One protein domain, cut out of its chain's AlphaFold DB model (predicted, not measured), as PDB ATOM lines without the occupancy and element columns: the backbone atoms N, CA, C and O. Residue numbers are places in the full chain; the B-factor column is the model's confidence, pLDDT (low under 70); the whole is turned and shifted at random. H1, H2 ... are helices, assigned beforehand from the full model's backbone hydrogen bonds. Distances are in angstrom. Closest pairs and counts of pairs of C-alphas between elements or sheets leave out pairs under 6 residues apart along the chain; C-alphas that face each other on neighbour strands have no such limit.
ATOM      1  N   ILE A 358     108.202 147.160 143.282       50.88
ATOM      2  CA  ILE A 358     106.938 147.844 143.561       50.88
ATOM      3  C   ILE A 358     107.210 149.349 143.480       50.88
ATOM      4  O   ILE A 358     107.878 149.916 144.346       50.88
ATOM      5  N   SER A 359     106.742 149.990 142.407       56.25
ATOM      6  CA  SER A 359     106.796 151.450 142.273       56.25
ATOM      7  C   SER A 359     105.847 152.162 143.247       56.25
ATOM      8  O   SER A 359     104.893 151.583 143.772       56.25
ATOM      9  N   VAL A 360     106.131 153.445 143.494       57.44
ATOM     10  CA  VAL A 360     105.388 154.293 144.441       57.44
ATOM     11  C   VAL A 360     104.143 154.926 143.794       57.44
ATOM     12  O   VAL A 360     103.185 155.221 144.507       57.44
ATOM     13  N   SER A 361     104.103 155.096 142.463       69.50
ATOM     14  CA  SER A 361     102.962 155.715 141.766       69.50
ATOM     15  C   SER A 361     101.936 154.682 141.259       69.50
ATOM     16  O   SER A 361     102.319 153.613 140.776       69.50
ATOM     17  N   PRO A 362     100.619 154.975 141.319       71.69
ATOM     18  CA  PRO A 362      99.580 154.053 140.845       71.69
ATOM     19  C   PRO A 362      99.682 153.716 139.350       71.69
ATOM     20  O   PRO A 362      99.523 152.558 138.979       71.69
ATOM     21  N   GLN A 363      99.998 154.697 138.498       75.88
ATOM     22  CA  GLN A 363     100.115 154.506 137.045       75.88
ATOM     23  C   GLN A 363     101.308 153.610 136.687       75.88
ATOM     24  O   GLN A 363     101.158 152.660 135.921       75.88
ATOM     25  N   GLN A 364     102.476 153.856 137.293       79.69
ATOM     26  CA  GLN A 364     103.654 153.015 137.087       79.69
ATOM     27  C   GLN A 364     103.421 151.599 137.618       79.69
ATOM     28  O   GLN A 364     103.866 150.637 136.995       79.69
ATOM     29  N   ALA A 365     102.678 151.450 138.719       82.25
ATOM     30  CA  ALA A 365     102.304 150.142 139.236       82.25
ATOM     31  C   ALA A 365     101.419 149.371 138.244       82.25
ATOM     32  O   ALA A 365     101.650 148.181 138.051       82.25
ATOM     33  N   VAL A 366     100.458 150.023 137.572       87.94
ATOM     34  CA  VAL A 366      99.658 149.367 136.520       87.94
ATOM     35  C   VAL A 366     100.538 148.936 135.348       87.94
ATOM     36  O   VAL A 366     100.444 147.790 134.920       87.94
ATOM     37  N   LEU A 367     101.431 149.806 134.858       89.19
ATOM     38  CA  LEU A 367     102.344 149.448 133.765       89.19
ATOM     39  C   LEU A 367     103.263 148.277 134.140       89.19
ATOM     40  O   LEU A 367     103.476 147.377 133.333       89.19
ATOM     41  N   GLN A 368     103.781 148.260 135.369       88.62
ATOM     42  CA  GLN A 368     104.593 147.154 135.880       88.62
ATOM     43  C   GLN A 368     103.799 145.849 135.949       88.62
ATOM     44  O   GLN A 368     104.292 144.819 135.498       88.62
ATOM     45  N   LEU A 369     102.572 145.885 136.480       89.12
ATOM     46  CA  LEU A 369     101.704 144.708 136.549       89.12
ATOM     47  C   LEU A 369     101.358 144.176 135.154       89.12
ATOM     48  O   LEU A 369     101.402 142.966 134.946       89.12
ATOM     49  N   LEU A 370     101.083 145.065 134.195       92.06
ATOM     50  CA  LEU A 370     100.850 144.690 132.802       92.06
ATOM     51  C   LEU A 370     102.055 143.939 132.225       92.06
ATOM     52  O   LEU A 370     101.885 142.853 131.682       92.06
ATOM     53  N   VAL A 371     103.269 144.479 132.376       92.12
ATOM     54  CA  VAL A 371     104.491 143.817 131.885       92.12
ATOM     55  C   VAL A 371     104.698 142.460 132.562       92.12
ATOM     56  O   VAL A 371     105.052 141.502 131.885       92.12
ATOM     57  N   LEU A 372     104.424 142.340 133.865       90.19
ATOM     58  CA  LEU A 372     104.536 141.066 134.584       90.19
ATOM     59  C   LEU A 372     103.548 140.009 134.077       90.19
ATOM     60  O   LEU A 372     103.917 138.845 133.949       90.19
ATOM     61  N   ILE A 373     102.311 140.396 133.774       90.56
ATOM     62  CA  ILE A 373     101.316 139.475 133.210       90.56
ATOM     63  C   ILE A 373     101.705 139.065 131.791       90.56
ATOM     64  O   ILE A 373     101.639 137.884 131.456       90.56
ATOM     65  N   GLN A 374     102.186 140.010 130.981       92.44
ATOM     66  CA  GLN A 374     102.684 139.723 129.634       92.44
ATOM     67  C   GLN A 374     103.895 138.774 129.661       92.44
ATOM     68  O   GLN A 374     103.975 137.854 128.843       92.44
ATOM     69  N   ASP A 375     104.797 138.951 130.632       90.19
ATOM     70  CA  ASP A 375     105.923 138.050 130.888       90.19
ATOM     71  C   ASP A 375     105.441 136.635 131.257       90.19
ATOM     72  O   ASP A 375     105.942 135.665 130.692       90.19
ATOM     73  N   GLN A 376     104.450 136.507 132.150       88.94
ATOM     74  CA  GLN A 376     103.881 135.210 132.547       88.94
ATOM     75  C   GLN A 376     103.213 134.481 131.375       88.94
ATOM     76  O   GLN A 376     103.413 133.280 131.205       88.94
ATOM     77  N   GLU A 377     102.437 135.189 130.548       91.00
ATOM     78  CA  GLU A 377     101.828 134.621 129.338       91.00
ATOM     79  C   GLU A 377     102.889 134.097 128.368       91.00
ATOM     80  O   GLU A 377     102.759 132.991 127.835       91.00
ATOM     81  N   ARG A 378     103.957 134.877 128.158       91.50
ATOM     82  CA  ARG A 378     105.083 134.492 127.304       91.50
ATOM     83  C   ARG A 378     105.788 133.256 127.852       91.50
ATOM     84  O   ARG A 378     105.987 132.307 127.102       91.50
ATOM     85  N   GLU A 379     106.184 133.270 129.123       89.75
ATOM     86  CA  GLU A 379     106.880 132.147 129.765       89.75
ATOM     87  C   GLU A 379     106.043 130.870 129.678       89.75
ATOM     88  O   GLU A 379     106.544 129.824 129.263       89.75
ATOM     89  N   HIS A 380     104.740 130.969 129.946       88.94
ATOM     90  CA  HIS A 380     103.839 129.830 129.835       88.94
ATOM     91  C   HIS A 380     103.729 129.312 128.391       88.94
ATOM     92  O   HIS A 380     103.779 128.102 128.163       88.94
ATOM     93  N   LEU A 381     103.647 130.200 127.392       90.31
ATOM     94  CA  LEU A 381     103.628 129.795 125.985       90.31
ATOM     95  C   LEU A 381     104.943 129.135 125.548       90.31
ATOM     96  O   LEU A 381     104.904 128.118 124.859       90.31
ATOM     97  N   VAL A 382     106.098 129.674 125.954       88.56
ATOM     98  CA  VAL A 382     107.414 129.074 125.668       88.56
ATOM     99  C   VAL A 382     107.499 127.674 126.278       88.56
ATOM    100  O   VAL A 382     107.907 126.731 125.600       88.56
ATOM    101  N   GLN A 383     107.037 127.500 127.518       88.31
ATOM    102  CA  GLN A 383     106.975 126.192 128.173       88.31
ATOM    103  C   GLN A 383     106.058 125.214 127.439       88.31
ATOM    104  O   GLN A 383     106.432 124.056 127.248       88.31
ATOM    105  N   LEU A 384     104.878 125.659 126.997       86.75
ATOM    106  CA  LEU A 384     103.972 124.833 126.201       86.75
ATOM    107  C   LEU A 384     104.626 124.434 124.875       86.75
ATOM    108  O   LEU A 384     104.685 123.245 124.576       86.75
ATOM    109  N   ALA A 385     105.173 125.390 124.122       85.69
ATOM    110  CA  ALA A 385     105.815 125.150 122.832       85.69
ATOM    111  C   ALA A 385     107.007 124.183 122.939       85.69
ATOM    112  O   ALA A 385     107.151 123.294 122.104       85.69
ATOM    113  N   ASN A 386     107.814 124.298 123.999       82.56
ATOM    114  CA  ASN A 386     108.950 123.411 124.256       82.56
ATOM    115  C   ASN A 386     108.536 121.993 124.696       82.56
ATOM    116  O   ASN A 386     109.332 121.061 124.575       82.56
ATOM    117  N   ARG A 387     107.312 121.814 125.214       83.56
ATOM    118  CA  ARG A 387     106.751 120.510 125.619       83.56
ATOM    119  C   ARG A 387     105.992 119.793 124.499       83.56
ATOM    120  O   ARG A 387     105.689 118.613 124.661       83.56
ATOM    121  N   VAL A 388     105.659 120.477 123.403       82.19
ATOM    122  CA  VAL A 388     104.998 119.859 122.245       82.19
ATOM    123  C   VAL A 388     106.002 118.980 121.511       82.19
ATOM    124  O   VAL A 388     107.049 119.450 121.063       82.19
ATOM    125  N   SER A 389     105.679 117.695 121.388       76.38
ATOM    126  CA  SER A 389     106.489 116.755 120.618       76.38
ATOM    127  C   SER A 389     105.970 116.611 119.184       76.38
ATOM    128  O   SER A 389     104.946 117.169 118.791       76.38
ATOM    129  N   MET A 390     106.697 115.856 118.364       67.31
ATOM    130  CA  MET A 390     106.288 115.607 116.982       67.31
ATOM    131  C   MET A 390     105.033 114.730 116.890       67.31
ATOM    132  O   MET A 390     104.212 114.925 115.992       67.31
ATOM    133  N   GLU A 391     104.874 113.788 117.816       70.50
ATOM    134  CA  GLU A 391     103.721 112.891 117.913       70.50
ATOM    135  C   GLU A 391     102.432 113.693 118.151       70.50
ATOM    136  O   GLU A 391     101.409 113.447 117.506       70.50
ATOM    137  N   ASP A 392     102.533 114.754 118.956       72.69
ATOM    138  CA  ASP A 392     101.444 115.684 119.244       72.69
ATOM    139  C   ASP A 392     100.962 116.448 118.000       72.69
ATOM    140  O   ASP A 392      99.861 116.982 118.012       72.69
ATOM    141  N   LEU A 393     101.723 116.546 116.906       67.38
ATOM    142  CA  LEU A 393     101.281 117.250 115.689       67.38
ATOM    143  C   LEU A 393     100.657 116.312 114.651       67.38
ATOM    144  O   LEU A 393      99.929 116.779 113.773       67.38
ATOM    145  N   GLN A 394     100.917 115.007 114.761       65.56
ATOM    146  CA  GLN A 394     100.487 113.991 113.799       65.56
ATOM    147  C   GLN A 394      99.269 113.190 114.278       65.56
ATOM    148  O   GLN A 394      98.424 112.829 113.456       65.56
ATOM    149  N   GLU A 395      99.130 112.933 115.582       60.44
ATOM    150  CA  GLU A 395      97.998 112.166 116.114       60.44
ATOM    151  C   GLU A 395      96.744 113.033 116.320       60.44
ATOM    152  O   GLU A 395      96.846 114.189 116.729       60.44
ATOM    153  N   PRO A 396      95.518 112.542 116.071       56.19
ATOM    154  CA  PRO A 396      94.302 113.269 116.439       56.19
ATOM    155  C   PRO A 396      94.287 113.531 117.952       56.19
ATOM    156  O   PRO A 396      94.505 112.604 118.727       56.19
ATOM    157  N   VAL A 397      94.032 114.777 118.379       58.41
ATOM    158  CA  VAL A 397      93.908 115.106 119.812       58.41
ATOM    159  C   VAL A 397      92.848 114.179 120.428       58.41
ATOM    160  O   VAL A 397      91.749 114.095 119.867       58.41
ATOM    161  N   PRO A 398      93.132 113.466 121.535       54.50
ATOM    162  CA  PRO A 398      92.136 112.619 122.172       54.50
ATOM    163  C   PRO A 398      90.933 113.474 122.584       54.50
ATOM    164  O   PRO A 398      91.051 114.413 123.361       54.50
ATOM    165  N   SER A 399      89.752 113.144 122.061       52.31
ATOM    166  CA  SER A 399      88.503 113.899 122.239       52.31
ATOM    167  C   SER A 399      87.873 113.751 123.631       52.31
ATOM    168  O   SER A 399      86.657 113.882 123.774       52.31
ATOM    169  N   LYS A 400      88.654 113.382 124.650       52.69
ATOM    170  CA  LYS A 400      88.146 113.302 126.018       52.69
ATOM    171  C   LYS A 400      88.263 114.691 126.627       52.69
ATOM    172  O   LYS A 400      89.347 115.256 126.628       52.69
ATOM    173  N   GLU A 401      87.147 115.227 127.119       49.62
ATOM    174  CA  GLU A 401      87.133 116.423 127.963       49.62
ATOM    175  C   GLU A 401      88.042 116.170 129.171       49.62
ATOM    176  O   GLU A 401      87.672 115.496 130.134       49.62
ATOM    177  N   GLU A 402      89.282 116.639 129.083       53.72
ATOM    178  CA  GLU A 402      90.209 116.615 130.198       53.72
ATOM    179  C   GLU A 402      89.781 117.707 131.174       53.72
ATOM    180  O   GLU A 402      89.803 118.894 130.861       53.72
ATOM    181  N   SER A 403      89.394 117.304 132.383       58.47
ATOM    182  CA  SER A 403      89.014 118.218 133.465       58.47
ATOM    183  C   SER A 403      90.186 119.050 134.003       58.47
ATOM    184  O   SER A 403      89.984 119.892 134.878       58.47
ATOM    185  N   ASN A 404      91.408 118.825 133.502       76.19
ATOM    186  CA  ASN A 404      92.590 119.591 133.868       76.19
ATOM    187  C   ASN A 404      92.761 120.810 132.932       76.19
ATOM    188  O   ASN A 404      93.045 120.618 131.746       76.19
ATOM    189  N   PRO A 405      92.657 122.054 133.440       72.38
ATOM    190  CA  PRO A 405      92.798 123.266 132.629       72.38
ATOM    191  C   PRO A 405      94.164 123.392 131.930       72.38
ATOM    192  O   PRO A 405      94.228 123.911 130.818       72.38
ATOM    193  N   GLU A 406      95.247 122.873 132.522       77.88
ATOM    194  CA  GLU A 406      96.583 122.889 131.896       77.88
ATOM    195  C   GLU A 406      96.641 121.971 130.663       77.88
ATOM    196  O   GLU A 406      97.251 122.303 129.644       77.88
ATOM    197  N   ALA A 407      95.953 120.831 130.721       78.31
ATOM    198  CA  ALA A 407      95.908 119.879 129.617       78.31
ATOM    199  C   ALA A 407      95.031 120.400 128.463       78.31
ATOM    200  O   ALA A 407      95.418 120.307 127.297       78.31
ATOM    201  N   ALA A 408      93.918 121.071 128.784       80.12
ATOM    202  CA  ALA A 408      93.090 121.768 127.801       80.12
ATOM    203  C   ALA A 408      93.869 122.872 127.058       80.12
ATOM    204  O   ALA A 408      93.827 122.929 125.827       80.12
ATOM    205  N   LEU A 409      94.633 123.697 127.786       82.50
ATOM    206  CA  LEU A 409      95.513 124.721 127.208       82.50
ATOM    207  C   LEU A 409      96.576 124.115 126.286       82.50
ATOM    208  O   LEU A 409      96.771 124.594 125.167       82.50
ATOM    209  N   ARG A 410      97.225 123.027 126.717       84.88
ATOM    210  CA  ARG A 410      98.204 122.305 125.894       84.88
ATOM    211  C   ARG A 410      97.574 121.769 124.608       84.88
ATOM    212  O   ARG A 410      98.119 121.990 123.530       84.88
ATOM    213  N   ASN A 411      96.423 121.108 124.700       83.44
ATOM    214  CA  ASN A 411      95.724 120.542 123.544       83.44
ATOM    215  C   ASN A 411      95.292 121.624 122.551       83.44
ATOM    216  O   ASN A 411      95.409 121.446 121.336       83.44
ATOM    217  N   ALA A 412      94.833 122.767 123.055       85.75
ATOM    218  CA  ALA A 412      94.468 123.892 122.215       85.75
ATOM    219  C   ALA A 412      95.712 124.536 121.562       85.75
ATOM    220  O   ALA A 412      95.690 124.826 120.364       85.75
ATOM    221  N   CYS A 413      96.834 124.659 122.285       86.81
ATOM    222  CA  CYS A 413      98.118 125.100 121.726       86.81
ATOM    223  C   CYS A 413      98.578 124.181 120.581       86.81
ATOM    224  O   CYS A 413      98.878 124.647 119.481       86.81
ATOM    225  N   ILE A 414      98.527 122.862 120.795       85.69
ATOM    226  CA  ILE A 414      98.820 121.848 119.775       85.69
ATOM    227  C   ILE A 414      97.913 122.031 118.553       85.69
ATOM    228  O   ILE A 414      98.393 122.060 117.418       85.69
ATOM    229  N   LYS A 415      96.602 122.191 118.763       85.88
ATOM    230  CA  LYS A 415      95.635 122.416 117.681       85.88
ATOM    231  C   LYS A 415      95.991 123.661 116.865       85.88
ATOM    232  O   LYS A 415      95.971 123.604 115.633       85.88
ATOM    233  N   ARG A 416      96.361 124.759 117.530       87.50
ATOM    234  CA  ARG A 416      96.757 126.008 116.874       87.50
ATOM    235  C   ARG A 416      98.063 125.863 116.094       87.50
ATOM    236  O   ARG A 416      98.127 126.289 114.943       87.50
ATOM    237  N   LEU A 417      99.066 125.194 116.661       86.31
ATOM    238  CA  LEU A 417     100.319 124.881 115.965       86.31
ATOM    239  C   LEU A 417     100.072 124.036 114.709       86.31
ATOM    240  O   LEU A 417     100.650 124.327 113.665       86.31
ATOM    241  N   ARG A 418      99.154 123.057 114.754       84.19
ATOM    242  CA  ARG A 418      98.762 122.286 113.559       84.19
ATOM    243  C   ARG A 418      98.114 123.158 112.485       84.19
ATOM    244  O   ARG A 418      98.408 122.964 111.313       84.19
ATOM    245  N   GLN A 419      97.259 124.110 112.863       84.56
ATOM    246  CA  GLN A 419      96.650 125.052 111.911       84.56
ATOM    247  C   GLN A 419      97.707 125.936 111.229       84.56
ATOM    248  O   GLN A 419      97.647 126.151 110.021       84.56
ATOM    249  N   ILE A 420      98.693 126.427 111.986       84.38
ATOM    250  CA  ILE A 420      99.812 127.204 111.431       84.38
ATOM    251  C   ILE A 420     100.648 126.322 110.496       84.38
ATOM    252  O   ILE A 420     100.984 126.731 109.385       84.38
ATOM    253  N   TYR A 421     100.925 125.088 110.914       83.62
ATOM    254  CA  TYR A 421     101.687 124.119 110.136       83.62
ATOM    255  C   TYR A 421     101.019 123.791 108.789       83.62
ATOM    256  O   TYR A 421     101.680 123.829 107.749       83.62
ATOM    257  N   THR A 422      99.706 123.532 108.763       82.19
ATOM    258  CA  THR A 422      98.974 123.283 107.508       82.19
ATOM    259  C   THR A 422      98.922 124.526 106.613       82.19
ATOM    260  O   THR A 422      99.063 124.412 105.391       82.19
ATOM    261  N   GLY A 423      98.794 125.722 107.198       79.25
ATOM    262  CA  GLY A 423      98.894 126.996 106.476       79.25
ATOM    263  C   GLY A 423     100.260 127.198 105.805       79.25
ATOM    264  O   GLY A 423     100.339 127.535 104.625       79.25
ATOM    265  N   LEU A 424     101.351 126.902 106.513       77.75
ATOM    266  CA  LEU A 424     102.708 126.965 105.958       77.75
ATOM    267  C   LEU A 424     102.937 125.933 104.846       77.75
ATOM    268  O   LEU A 424     103.639 126.211 103.872       77.75
ATOM    269  N   GLN A 425     102.350 124.741 104.967       74.00
ATOM    270  CA  GLN A 425     102.487 123.692 103.958       74.00
ATOM    271  C   GLN A 425     101.787 124.073 102.642       74.00
ATOM    272  O   GLN A 425     102.391 123.977 101.576       74.00
ATOM    273  N   THR A 426     100.566 124.609 102.718       67.38
ATOM    274  CA  THR A 426      99.804 125.059 101.535       67.38
ATOM    275  C   THR A 426     100.448 126.249 100.812       67.38
ATOM    276  O   THR A 426     100.438 126.306  99.581       67.38
ATOM    277  N   SER A 427     101.085 127.169 101.544       62.50
ATOM    278  CA  SER A 427     101.809 128.297 100.939       62.50
ATOM    279  C   SER A 427     103.063 127.865 100.164       62.50
ATOM    280  O   SER A 427     103.381 128.464  99.137       62.50
ATOM    281  N   ALA A 450     113.652 114.084 109.955       56.88
ATOM    282  CA  ALA A 450     113.551 114.566 111.336       56.88
ATOM    283  C   ALA A 450     114.083 116.003 111.540       56.88
ATOM    284  O   ALA A 450     113.474 116.791 112.262       56.88
ATOM    285  N   VAL A 451     115.183 116.374 110.869       62.97
ATOM    286  CA  VAL A 451     115.764 117.730 110.949       62.97
ATOM    287  C   VAL A 451     114.846 118.781 110.318       62.97
ATOM    288  O   VAL A 451     114.654 119.853 110.893       62.97
ATOM    289  N   ARG A 452     114.234 118.476 109.167       66.94
ATOM    290  CA  ARG A 452     113.297 119.385 108.488       66.94
ATOM    291  C   ARG A 452     112.029 119.624 109.311       66.94
ATOM    292  O   ARG A 452     111.550 120.751 109.360       66.94
ATOM    293  N   TYR A 453     111.523 118.594 109.988       68.81
ATOM    294  CA  TYR A 453     110.324 118.701 110.825       68.81
ATOM    295  C   TYR A 453     110.556 119.475 112.118       68.81
ATOM    296  O   TYR A 453     109.734 120.314 112.478       68.81
ATOM    297  N   LYS A 454     111.699 119.261 112.779       73.19
ATOM    298  CA  LYS A 454     112.070 120.043 113.963       73.19
ATOM    299  C   LYS A 454     112.123 121.541 113.642       73.19
ATOM    300  O   LYS A 454     111.538 122.345 114.356       73.19
ATOM    301  N   HIS A 455     112.738 121.892 112.514       75.56
ATOM    302  CA  HIS A 455     112.796 123.270 112.035       75.56
ATOM    303  C   HIS A 455     111.403 123.852 111.735       75.56
ATOM    304  O   HIS A 455     111.141 125.016 112.017       75.56
ATOM    305  N   GLN A 456     110.479 123.059 111.185       77.81
ATOM    306  CA  GLN A 456     109.107 123.515 110.931       77.81
ATOM    307  C   GLN A 456     108.318 123.765 112.220       77.81
ATOM    308  O   GLN A 456     107.567 124.736 112.288       77.81
ATOM    309  N   LEU A 457     108.492 122.925 113.244       81.69
ATOM    310  CA  LEU A 457     107.892 123.159 114.556       81.69
ATOM    311  C   LEU A 457     108.460 124.427 115.203       81.69
ATOM    312  O   LEU A 457     107.691 125.266 115.658       81.69
ATOM    313  N   GLU A 458     109.782 124.615 115.158       83.25
ATOM    314  CA  GLU A 458     110.440 125.847 115.616       83.25
ATOM    315  C   GLU A 458     109.868 127.090 114.903       83.25
ATOM    316  O   GLU A 458     109.540 128.079 115.560       83.25
ATOM    317  N   GLN A 459     109.644 127.027 113.584       83.00
ATOM    318  CA  GLN A 459     108.997 128.105 112.823       83.00
ATOM    319  C   GLN A 459     107.543 128.361 113.249       83.00
ATOM    320  O   GLN A 459     107.127 129.516 113.342       83.00
ATOM    321  N   CYS A 460     106.762 127.312 113.522       86.44
ATOM    322  CA  CYS A 460     105.383 127.462 113.999       86.44
ATOM    323  C   CYS A 460     105.338 128.103 115.392       86.44
ATOM    324  O   CYS A 460     104.540 129.011 115.623       86.44
ATOM    325  N   SER A 461     106.219 127.672 116.298       88.62
ATOM    326  CA  SER A 461     106.358 128.246 117.639       88.62
ATOM    327  C   SER A 461     106.780 129.713 117.585       88.62
ATOM    328  O   SER A 461     106.250 130.536 118.330       88.62
ATOM    329  N   LEU A 462     107.679 130.063 116.659       88.94
ATOM    330  CA  LEU A 462     108.115 131.440 116.445       88.94
ATOM    331  C   LEU A 462     106.961 132.346 115.995       88.94
ATOM    332  O   LEU A 462     106.789 133.443 116.531       88.94
ATOM    333  N   LEU A 463     106.146 131.884 115.042       89.06
ATOM    334  CA  LEU A 463     104.958 132.613 114.589       89.06
ATOM    335  C   LEU A 463     103.942 132.785 115.718       89.06
ATOM    336  O   LEU A 463     103.383 133.865 115.886       89.06
ATOM    337  N   LEU A 464     103.725 131.739 116.518       91.19
ATOM    338  CA  LEU A 464     102.796 131.787 117.641       91.19
ATOM    339  C   LEU A 464     103.231 132.820 118.693       91.19
ATOM    340  O   LEU A 464     102.414 133.628 119.125       91.19
ATOM    341  N   LEU A 465     104.519 132.861 119.047       91.44
ATOM    342  CA  LEU A 465     105.064 133.882 119.951       91.44
ATOM    343  C   LEU A 465     104.989 135.293 119.363       91.44
ATOM    344  O   LEU A 465     104.661 136.234 120.080       91.44
ATOM    345  N   THR A 466     105.243 135.442 118.061       91.38
ATOM    346  CA  THR A 466     105.133 136.741 117.377       91.38
ATOM    347  C   THR A 466     103.696 137.271 117.439       91.38
ATOM    348  O   THR A 466     103.485 138.429 117.793       91.38
ATOM    349  N   HIS A 467     102.696 136.417 117.198       91.25
ATOM    350  CA  HIS A 467     101.286 136.792 117.334       91.25
ATOM    351  C   HIS A 467     100.883 137.094 118.788       91.25
ATOM    352  O   HIS A 467     100.039 137.957 119.019       91.25
ATOM    353  N   LEU A 468     101.475 136.418 119.785       93.38
ATOM    354  CA  LEU A 468     101.248 136.776 121.191       93.38
ATOM    355  C   LEU A 468     101.724 138.208 121.470       93.38
ATOM    356  O   LEU A 468     100.992 138.983 122.081       93.38
ATOM    357  N   MET A 469     102.917 138.575 120.989       92.94
ATOM    358  CA  MET A 469     103.441 139.937 121.142       92.94
ATOM    359  C   MET A 469     102.527 140.978 120.489       92.94
ATOM    360  O   MET A 469     102.295 142.035 121.069       92.94
ATOM    361  N   GLU A 470     101.964 140.674 119.319       92.25
ATOM    362  CA  GLU A 470     100.996 141.547 118.642       92.25
ATOM    363  C   GLU A 470      99.753 141.799 119.494       92.25
ATOM    364  O   GLU A 470      99.359 142.948 119.689       92.25
ATOM    365  N   LEU A 471      99.168 140.746 120.073       92.19
ATOM    366  CA  LEU A 471      98.028 140.890 120.982       92.19
ATOM    367  C   LEU A 471      98.390 141.724 122.218       92.19
ATOM    368  O   LEU A 471      97.617 142.587 122.635       92.19
ATOM    369  N   GLN A 472      99.589 141.532 122.768       92.94
ATOM    370  CA  GLN A 472     100.088 142.294 123.916       92.94
ATOM    371  C   GLN A 472     100.357 143.775 123.591       92.94
ATOM    372  O   GLN A 472     100.202 144.646 124.454       92.94
ATOM    373  N   GLU A 473     100.756 144.097 122.361       92.19
ATOM    374  CA  GLU A 473     100.886 145.474 121.874       92.19
ATOM    375  C   GLU A 473      99.517 146.128 121.633       92.19
ATOM    376  O   GLU A 473      99.320 147.293 121.995       92.19
ATOM    377  N   VAL A 474      98.539 145.376 121.120       91.31
ATOM    378  CA  VAL A 474      97.145 145.834 121.010       91.31
ATOM    379  C   VAL A 474      96.566 146.119 122.398       91.31
ATOM    380  O   VAL A 474      95.997 147.189 122.608       91.31
ATOM    381  N   GLN A 475      96.782 145.227 123.370       91.69
ATOM    382  CA  GLN A 475      96.372 145.426 124.764       91.69
ATOM    383  C   GLN A 475      96.995 146.693 125.372       91.69
ATOM    384  O   GLN A 475      96.321 147.451 126.067       91.69
ATOM    385  N   ALA A 476      98.275 146.955 125.104       91.38
ATOM    386  CA  ALA A 476      98.910 148.191 125.549       91.38
ATOM    387  C   ALA A 476      98.260 149.419 124.890       91.38
ATOM    388  O   ALA A 476      97.927 150.387 125.569       91.38
ATOM    389  N   THR A 477      98.019 149.367 123.579       90.25
ATOM    390  CA  THR A 477      97.433 150.480 122.817       90.25
ATOM    391  C   THR A 477      96.027 150.844 123.300       90.25
ATOM    392  O   THR A 477      95.667 152.021 123.293       90.25
ATOM    393  N   THR A 478      95.241 149.872 123.773       90.19
ATOM    394  CA  THR A 478      93.909 150.122 124.345       90.19
ATOM    395  C   THR A 478      93.961 150.620 125.790       90.19
ATOM    396  O   THR A 478      93.148 151.458 126.177       90.19
ATOM    397  N   LEU A 479      94.927 150.155 126.588       90.06
ATOM    398  CA  LEU A 479      95.040 150.498 128.008       90.06
ATOM    399  C   LEU A 479      95.703 151.855 128.271       90.06
ATOM    400  O   LEU A 479      95.276 152.584 129.168       90.06
ATOM    401  N   LEU A 480      96.752 152.215 127.526       89.69
ATOM    402  CA  LEU A 480      97.510 153.441 127.796       89.69
ATOM    403  C   LEU A 480      96.657 154.726 127.731       89.69
ATOM    404  O   LEU A 480      96.840 155.586 128.597       89.69
ATOM    405  N   PRO A 481      95.691 154.877 126.800       87.38
ATOM    406  CA  PRO A 481      94.753 155.996 126.828       87.38
ATOM    407  C   PRO A 481      93.914 156.063 128.110       87.38
ATOM    408  O   PRO A 481      93.684 157.160 128.605       87.38
ATOM    409  N   ALA A 482      93.515 154.924 128.686       84.56
ATOM    410  CA  ALA A 482      92.748 154.883 129.935       84.56
ATOM    411  C   ALA A 482      93.596 155.251 131.167       84.56
ATOM    412  O   ALA A 482      93.071 155.775 132.145       84.56
ATOM    413  N   LEU A 483      94.914 155.015 131.124       81.38
ATOM    414  CA  LEU A 483      95.852 155.446 132.173       81.38
ATOM    415  C   LEU A 483      96.183 156.938 132.131       81.38
ATOM    416  O   LEU A 483      96.626 157.500 133.137       81.38
ATOM    417  N   LYS A 484      96.000 157.563 130.966       76.56
ATOM    418  CA  LYS A 484      96.123 159.010 130.795       76.56
ATOM    419  C   LYS A 484      95.022 159.750 131.562       76.56
ATOM    420  O   LYS A 484      95.277 160.845 132.057       76.56
ATOM    421  N   ASP A 485      93.830 159.162 131.675       65.62
ATOM    422  CA  ASP A 485      92.711 159.767 132.393       65.62
ATOM    423  C   ASP A 485      93.007 159.799 133.905       65.62
ATOM    424  O   ASP A 485      93.180 158.770 134.555       65.62
ATOM    425  N   GLU A 486      93.085 161.008 134.477       63.91
ATOM    426  CA  GLU A 486      93.588 161.282 135.839       63.91
ATOM    427  C   GLU A 486      92.659 160.800 136.978       63.91
ATOM    428  O   GLU A 486      92.805 161.213 138.132       63.91
ATOM    429  N   SER A 487      91.677 159.943 136.692       75.19
ATOM    430  CA  SER A 487      90.765 159.456 137.718       75.19
ATOM    431  C   SER A 487      91.502 158.448 138.612       75.19
ATOM    432  O   SER A 487      91.842 157.336 138.208       75.19
ATOM    433  N   ALA A 488      91.783 158.851 139.853       76.12
ATOM    434  CA  ALA A 488      92.465 157.993 140.821       76.12
ATOM    435  C   ALA A 488      91.708 156.673 141.050       76.12
ATOM    436  O   ALA A 488      92.331 155.635 141.252       76.12
ATOM    437  N   GLU A 489      90.374 156.708 140.959       80.62
ATOM    438  CA  GLU A 489      89.502 155.539 141.080       80.62
ATOM    439  C   GLU A 489      89.666 154.568 139.902       80.62
ATOM    440  O   GLU A 489      89.823 153.372 140.138       80.62
ATOM    441  N   SER A 490      89.709 155.046 138.649       80.88
ATOM    442  CA  SER A 490      89.920 154.167 137.483       80.88
ATOM    443  C   SER A 490      91.308 153.539 137.486       80.88
ATOM    444  O   SER A 490      91.438 152.340 137.241       80.88
ATOM    445  N   VAL A 491      92.351 154.311 137.809       83.25
ATOM    446  CA  VAL A 491      93.725 153.794 137.879       83.25
ATOM    447  C   VAL A 491      93.861 152.776 139.011       83.25
ATOM    448  O   VAL A 491      94.517 151.749 138.834       83.25
ATOM    449  N   GLN A 492      93.218 153.015 140.157       84.12
ATOM    450  CA  GLN A 492      93.217 152.065 141.267       84.12
ATOM    451  C   GLN A 492      92.429 150.793 140.925       84.12
ATOM    452  O   GLN A 492      92.925 149.699 141.179       84.12
ATOM    453  N   ALA A 493      91.270 150.907 140.271       87.00
ATOM    454  CA  ALA A 493      90.500 149.754 139.808       87.00
ATOM    455  C   ALA A 493      91.284 148.906 138.792       87.00
ATOM    456  O   ALA A 493      91.308 147.682 138.906       87.00
ATOM    457  N   LEU A 494      91.981 149.545 137.842       87.69
ATOM    458  CA  LEU A 494      92.885 148.857 136.917       87.69
ATOM    459  C   LEU A 494      94.011 148.153 137.674       87.69
ATOM    460  O   LEU A 494      94.291 146.984 137.425       87.69
ATOM    461  N   ARG A 495      94.638 148.838 138.634       87.50
ATOM    462  CA  ARG A 495      95.700 148.256 139.460       87.50
ATOM    463  C   ARG A 495      95.220 147.014 140.200       87.50
ATOM    464  O   ARG A 495      95.923 146.009 140.189       87.50
ATOM    465  N   ASP A 496      94.055 147.080 140.829       86.88
ATOM    466  CA  ASP A 496      93.503 145.961 141.585       86.88
ATOM    467  C   ASP A 496      93.105 144.807 140.656       86.88
ATOM    468  O   ASP A 496      93.430 143.658 140.952       86.88
ATOM    469  N   ALA A 497      92.530 145.100 139.483       88.88
ATOM    470  CA  ALA A 497      92.219 144.098 138.464       88.88
ATOM    471  C   ALA A 497      93.474 143.352 137.980       88.88
ATOM    472  O   ALA A 497      93.509 142.121 138.021       88.88
ATOM    473  N   TYR A 498      94.529 144.078 137.601       89.12
ATOM    474  CA  TYR A 498      95.793 143.476 137.169       89.12
ATOM    475  C   TYR A 498      96.525 142.771 138.317       89.12
ATOM    476  O   TYR A 498      97.145 141.733 138.119       89.12
ATOM    477  N   LYS A 499      96.432 143.274 139.550       88.19
ATOM    478  CA  LYS A 499      96.990 142.582 140.718       88.19
ATOM    479  C   LYS A 499      96.277 141.252 140.971       88.19
ATOM    480  O   LYS A 499      96.941 140.263 141.277       88.19
ATOM    481  N   SER A 500      94.953 141.212 140.833       87.00
ATOM    482  CA  SER A 500      94.177 139.973 140.923       87.00
ATOM    483  C   SER A 500      94.493 139.009 139.781       87.00
ATOM    484  O   SER A 500      94.627 137.816 140.038       87.00
ATOM    485  N   GLU A 501      94.669 139.496 138.549       88.75
ATOM    486  CA  GLU A 501      95.088 138.662 137.413       88.75
ATOM    487  C   GLU A 501      96.497 138.090 137.612       88.75
ATOM    488  O   GLU A 501      96.719 136.921 137.328       88.75
ATOM    489  N   LEU A 502      97.427 138.847 138.197       85.81
ATOM    490  CA  LEU A 502      98.764 138.339 138.519       85.81
ATOM    491  C   LEU A 502      98.732 137.228 139.590       85.81
ATOM    492  O   LEU A 502      99.559 136.318 139.569       85.81
ATOM    493  N   GLN A 503      97.796 137.305 140.545       84.12
ATOM    494  CA  GLN A 503      97.610 136.288 141.590       84.12
ATOM    495  C   GLN A 503      96.876 135.042 141.085       84.12
ATOM    496  O   GLN A 503      97.155 133.936 141.547       84.12
ATOM    497  N   ALA A 504      95.939 135.220 140.157       85.19
ATOM    498  CA  ALA A 504      95.177 134.158 139.517       85.19
ATOM    499  C   ALA A 504      95.244 134.340 137.989       85.19
ATOM    500  O   ALA A 504      94.325 134.938 137.414       85.19
ATOM    501  N   PRO A 505      96.320 133.843 137.341       84.44
ATOM    502  CA  PRO A 505      96.579 134.073 135.923       84.44
ATOM    503  C   PRO A 505      95.416 133.624 135.047       84.44
ATOM    504  O   PRO A 505      95.048 132.449 135.021       84.44
ATOM    505  N   ARG A 506      94.829 134.583 134.326       83.19
ATOM    506  CA  ARG A 506      93.750 134.328 133.360       83.19
ATOM    507  C   ARG A 506      94.272 134.070 131.954       83.19
ATOM    508  O   ARG A 506      93.539 133.506 131.154       83.19
ATOM    509  N   TYR A 507      95.519 134.456 131.675       86.06
ATOM    510  CA  TYR A 507      96.184 134.278 130.384       86.06
ATOM    511  C   TYR A 507      95.336 134.785 129.208       86.06
ATOM    512  O   TYR A 507      95.138 134.082 128.220       86.06
ATOM    513  N   THR A 508      94.780 135.990 129.344       87.50
ATOM    514  CA  THR A 508      93.757 136.532 128.443       87.50
ATOM    515  C   THR A 508      94.214 136.552 126.979       87.50
ATOM    516  O   THR A 508      93.500 136.043 126.110       87.50
ATOM    517  N   ASN A 509      95.414 137.070 126.691       89.62
ATOM    518  CA  ASN A 509      95.912 137.150 125.312       89.62
ATOM    519  C   ASN A 509      96.286 135.762 124.780       89.62
ATOM    520  O   ASN A 509      96.051 135.448 123.614       89.62
ATOM    521  N   LEU A 510      96.838 134.905 125.639       87.75
ATOM    522  CA  LEU A 510      97.206 133.538 125.279       87.75
ATOM    523  C   LEU A 510      95.971 132.683 124.951       87.75
ATOM    524  O   LEU A 510      95.964 131.959 123.958       87.75
ATOM    525  N   LEU A 511      94.903 132.798 125.742       86.75
ATOM    526  CA  LEU A 511      93.624 132.141 125.476       86.75
ATOM    527  C   LEU A 511      93.003 132.650 124.177       86.75
ATOM    528  O   LEU A 511      92.519 131.843 123.382       86.75
ATOM    529  N   GLN A 512      93.052 133.962 123.928       88.56
ATOM    530  CA  GLN A 512      92.589 134.548 122.669       88.56
ATOM    531  C   GLN A 512      93.372 133.999 121.469       88.56
ATOM    532  O   GLN A 512      92.774 133.655 120.453       88.56
ATOM    533  N   LEU A 513      94.693 133.870 121.599       87.50
ATOM    534  CA  LEU A 513      95.579 133.359 120.554       87.50
ATOM    535  C   LEU A 513      95.317 131.887 120.204       87.50
ATOM    536  O   LEU A 513      95.442 131.479 119.045       87.50
ATOM    537  N   ILE A 514      95.016 131.089 121.228       84.06
ATOM    538  CA  ILE A 514      94.883 129.635 121.141       84.06
ATOM    539  C   ILE A 514      93.437 129.204 120.804       84.06
ATOM    540  O   ILE A 514      93.219 128.087 120.329       84.06
ATOM    541  N   SER A 515      92.451 130.083 120.999       80.12
ATOM    542  CA  SER A 515      91.048 129.828 120.649       80.12
ATOM    543  C   SER A 515      90.827 129.744 119.129       80.12
ATOM    544  O   SER A 515      91.501 130.406 118.348       80.12
ATOM    545  N   ASP A 516      89.830 128.962 118.697       57.06
ATOM    546  CA  ASP A 516      89.521 128.667 117.280       57.06
ATOM    547  C   ASP A 516      88.992 129.853 116.447       57.06
ATOM    548  O   ASP A 516      88.600 129.675 115.290       57.06
ATOM    549  N   ALA A 517      88.948 131.065 117.004       50.81
ATOM    550  CA  ALA A 517      88.564 132.238 116.235       50.81
ATOM    551  C   ALA A 517      89.641 132.503 115.165       50.81
ATOM    552  O   ALA A 517      90.831 132.550 115.493       50.81
ATOM    553  N   PRO A 518      89.279 132.662 113.877       45.78
ATOM    554  CA  PRO A 518      90.257 133.054 112.876       45.78
ATOM    555  C   PRO A 518      90.870 134.384 113.319       45.78
ATOM    556  O   PRO A 518      90.145 135.348 113.556       45.78
TER     557      PRO A 518
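AT A GLANCE: This is residues 358 to 427 and 450 to 518 of the 649 residues of the protein "uncharacterized protein LOC117557729" of Gymnodraco acuticeps (UniProt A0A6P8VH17). Two long helices, H4 and H1, run side by side in opposite directions along the length of an elongated body, with H3 lying steeply across them near the beginning of H4 and the end of H1. At the other end H5 folds back from H4 and packs along the first half of H1, while short H6 packs on H4 and H3 near the middle. The printed part has 139 residues with six named helices, H1 to H6 in order, and no named strand; the class is all helix. It is loose, with a radius of gyration of the C-alphas of 17.7 A, and spans 55 by 34 by 26 A.

HOW THE PARTS SIT: H4, residues 450 to 484, touches H1, residues 362 to 387, at a shallow tilt of 14 degrees, opposite ways; their closest C-alphas, of Ser 461 and Ala 385, are 6.1 A apart. H3, residues 405 to 427, touches H4 through residues 417 to 421 at a steep tilt of 69 degrees, only just short of perpendicular, opposite ways, closest at the C-alphas of Leu 417 and Cys 460, 6.0 A. H3 only just touches H1, with 3 pairs of C-alphas within 8 A. H6, residues 508 to 514, touches H4 at a shallow tilt of 32 degrees, opposite ways, with the C-alphas of Asn 509 and Leu 471 closest at 6.1 A. H6 also touches H3 at a steep tilt of 50 degrees, the same way, closest at the C-alphas of Ile 514 and Cys 413, 5.6 A. H5, residues 488 to 503, touches H1 through residues 362 to 373 of H1 at a shallow tilt of 25 degrees, the same way, closest at the C-alphas of Arg 495 and Val 366, 5.1 A. H5 is close to H4 but not clearly touching. H2, residues 391 to 394, touches H3, with the C-alphas of Leu 393 and Arg 418 6.0 A apart, and is apart from H4. Every O i to N i+4 pair is within hydrogen-bond range in H1, H3, H5 and H6, and 29 of 31 are in H4; H2 is too short for one.

IN THESE COORDINATES: H4 is 51.6 A long, from C-alpha 450 at (113.551, 114.566, 111.336) to C-alpha 484 at (96.123, 159.010, 130.795). H1 measures 37.5 A and begins at C-alpha 362, (99.580, 154.053, 140.845). H3 is 33.3 A long, H5 22.3 A, H6 10.1 A and H2 5.3 A.

THE WHOLE: The farthest C-alphas, of Ala 450 and Ser 487, are 56.8 A apart. Residues 428 to 449 are not printed, and C-alphas 427 and 450 are 20.8 A apart across this cut. Of the links printed whole, H2 to H3 is short and the others are tight. Mean pLDDT of the printed part is 80.3; 27 residues are under 70, among them 393 to 403.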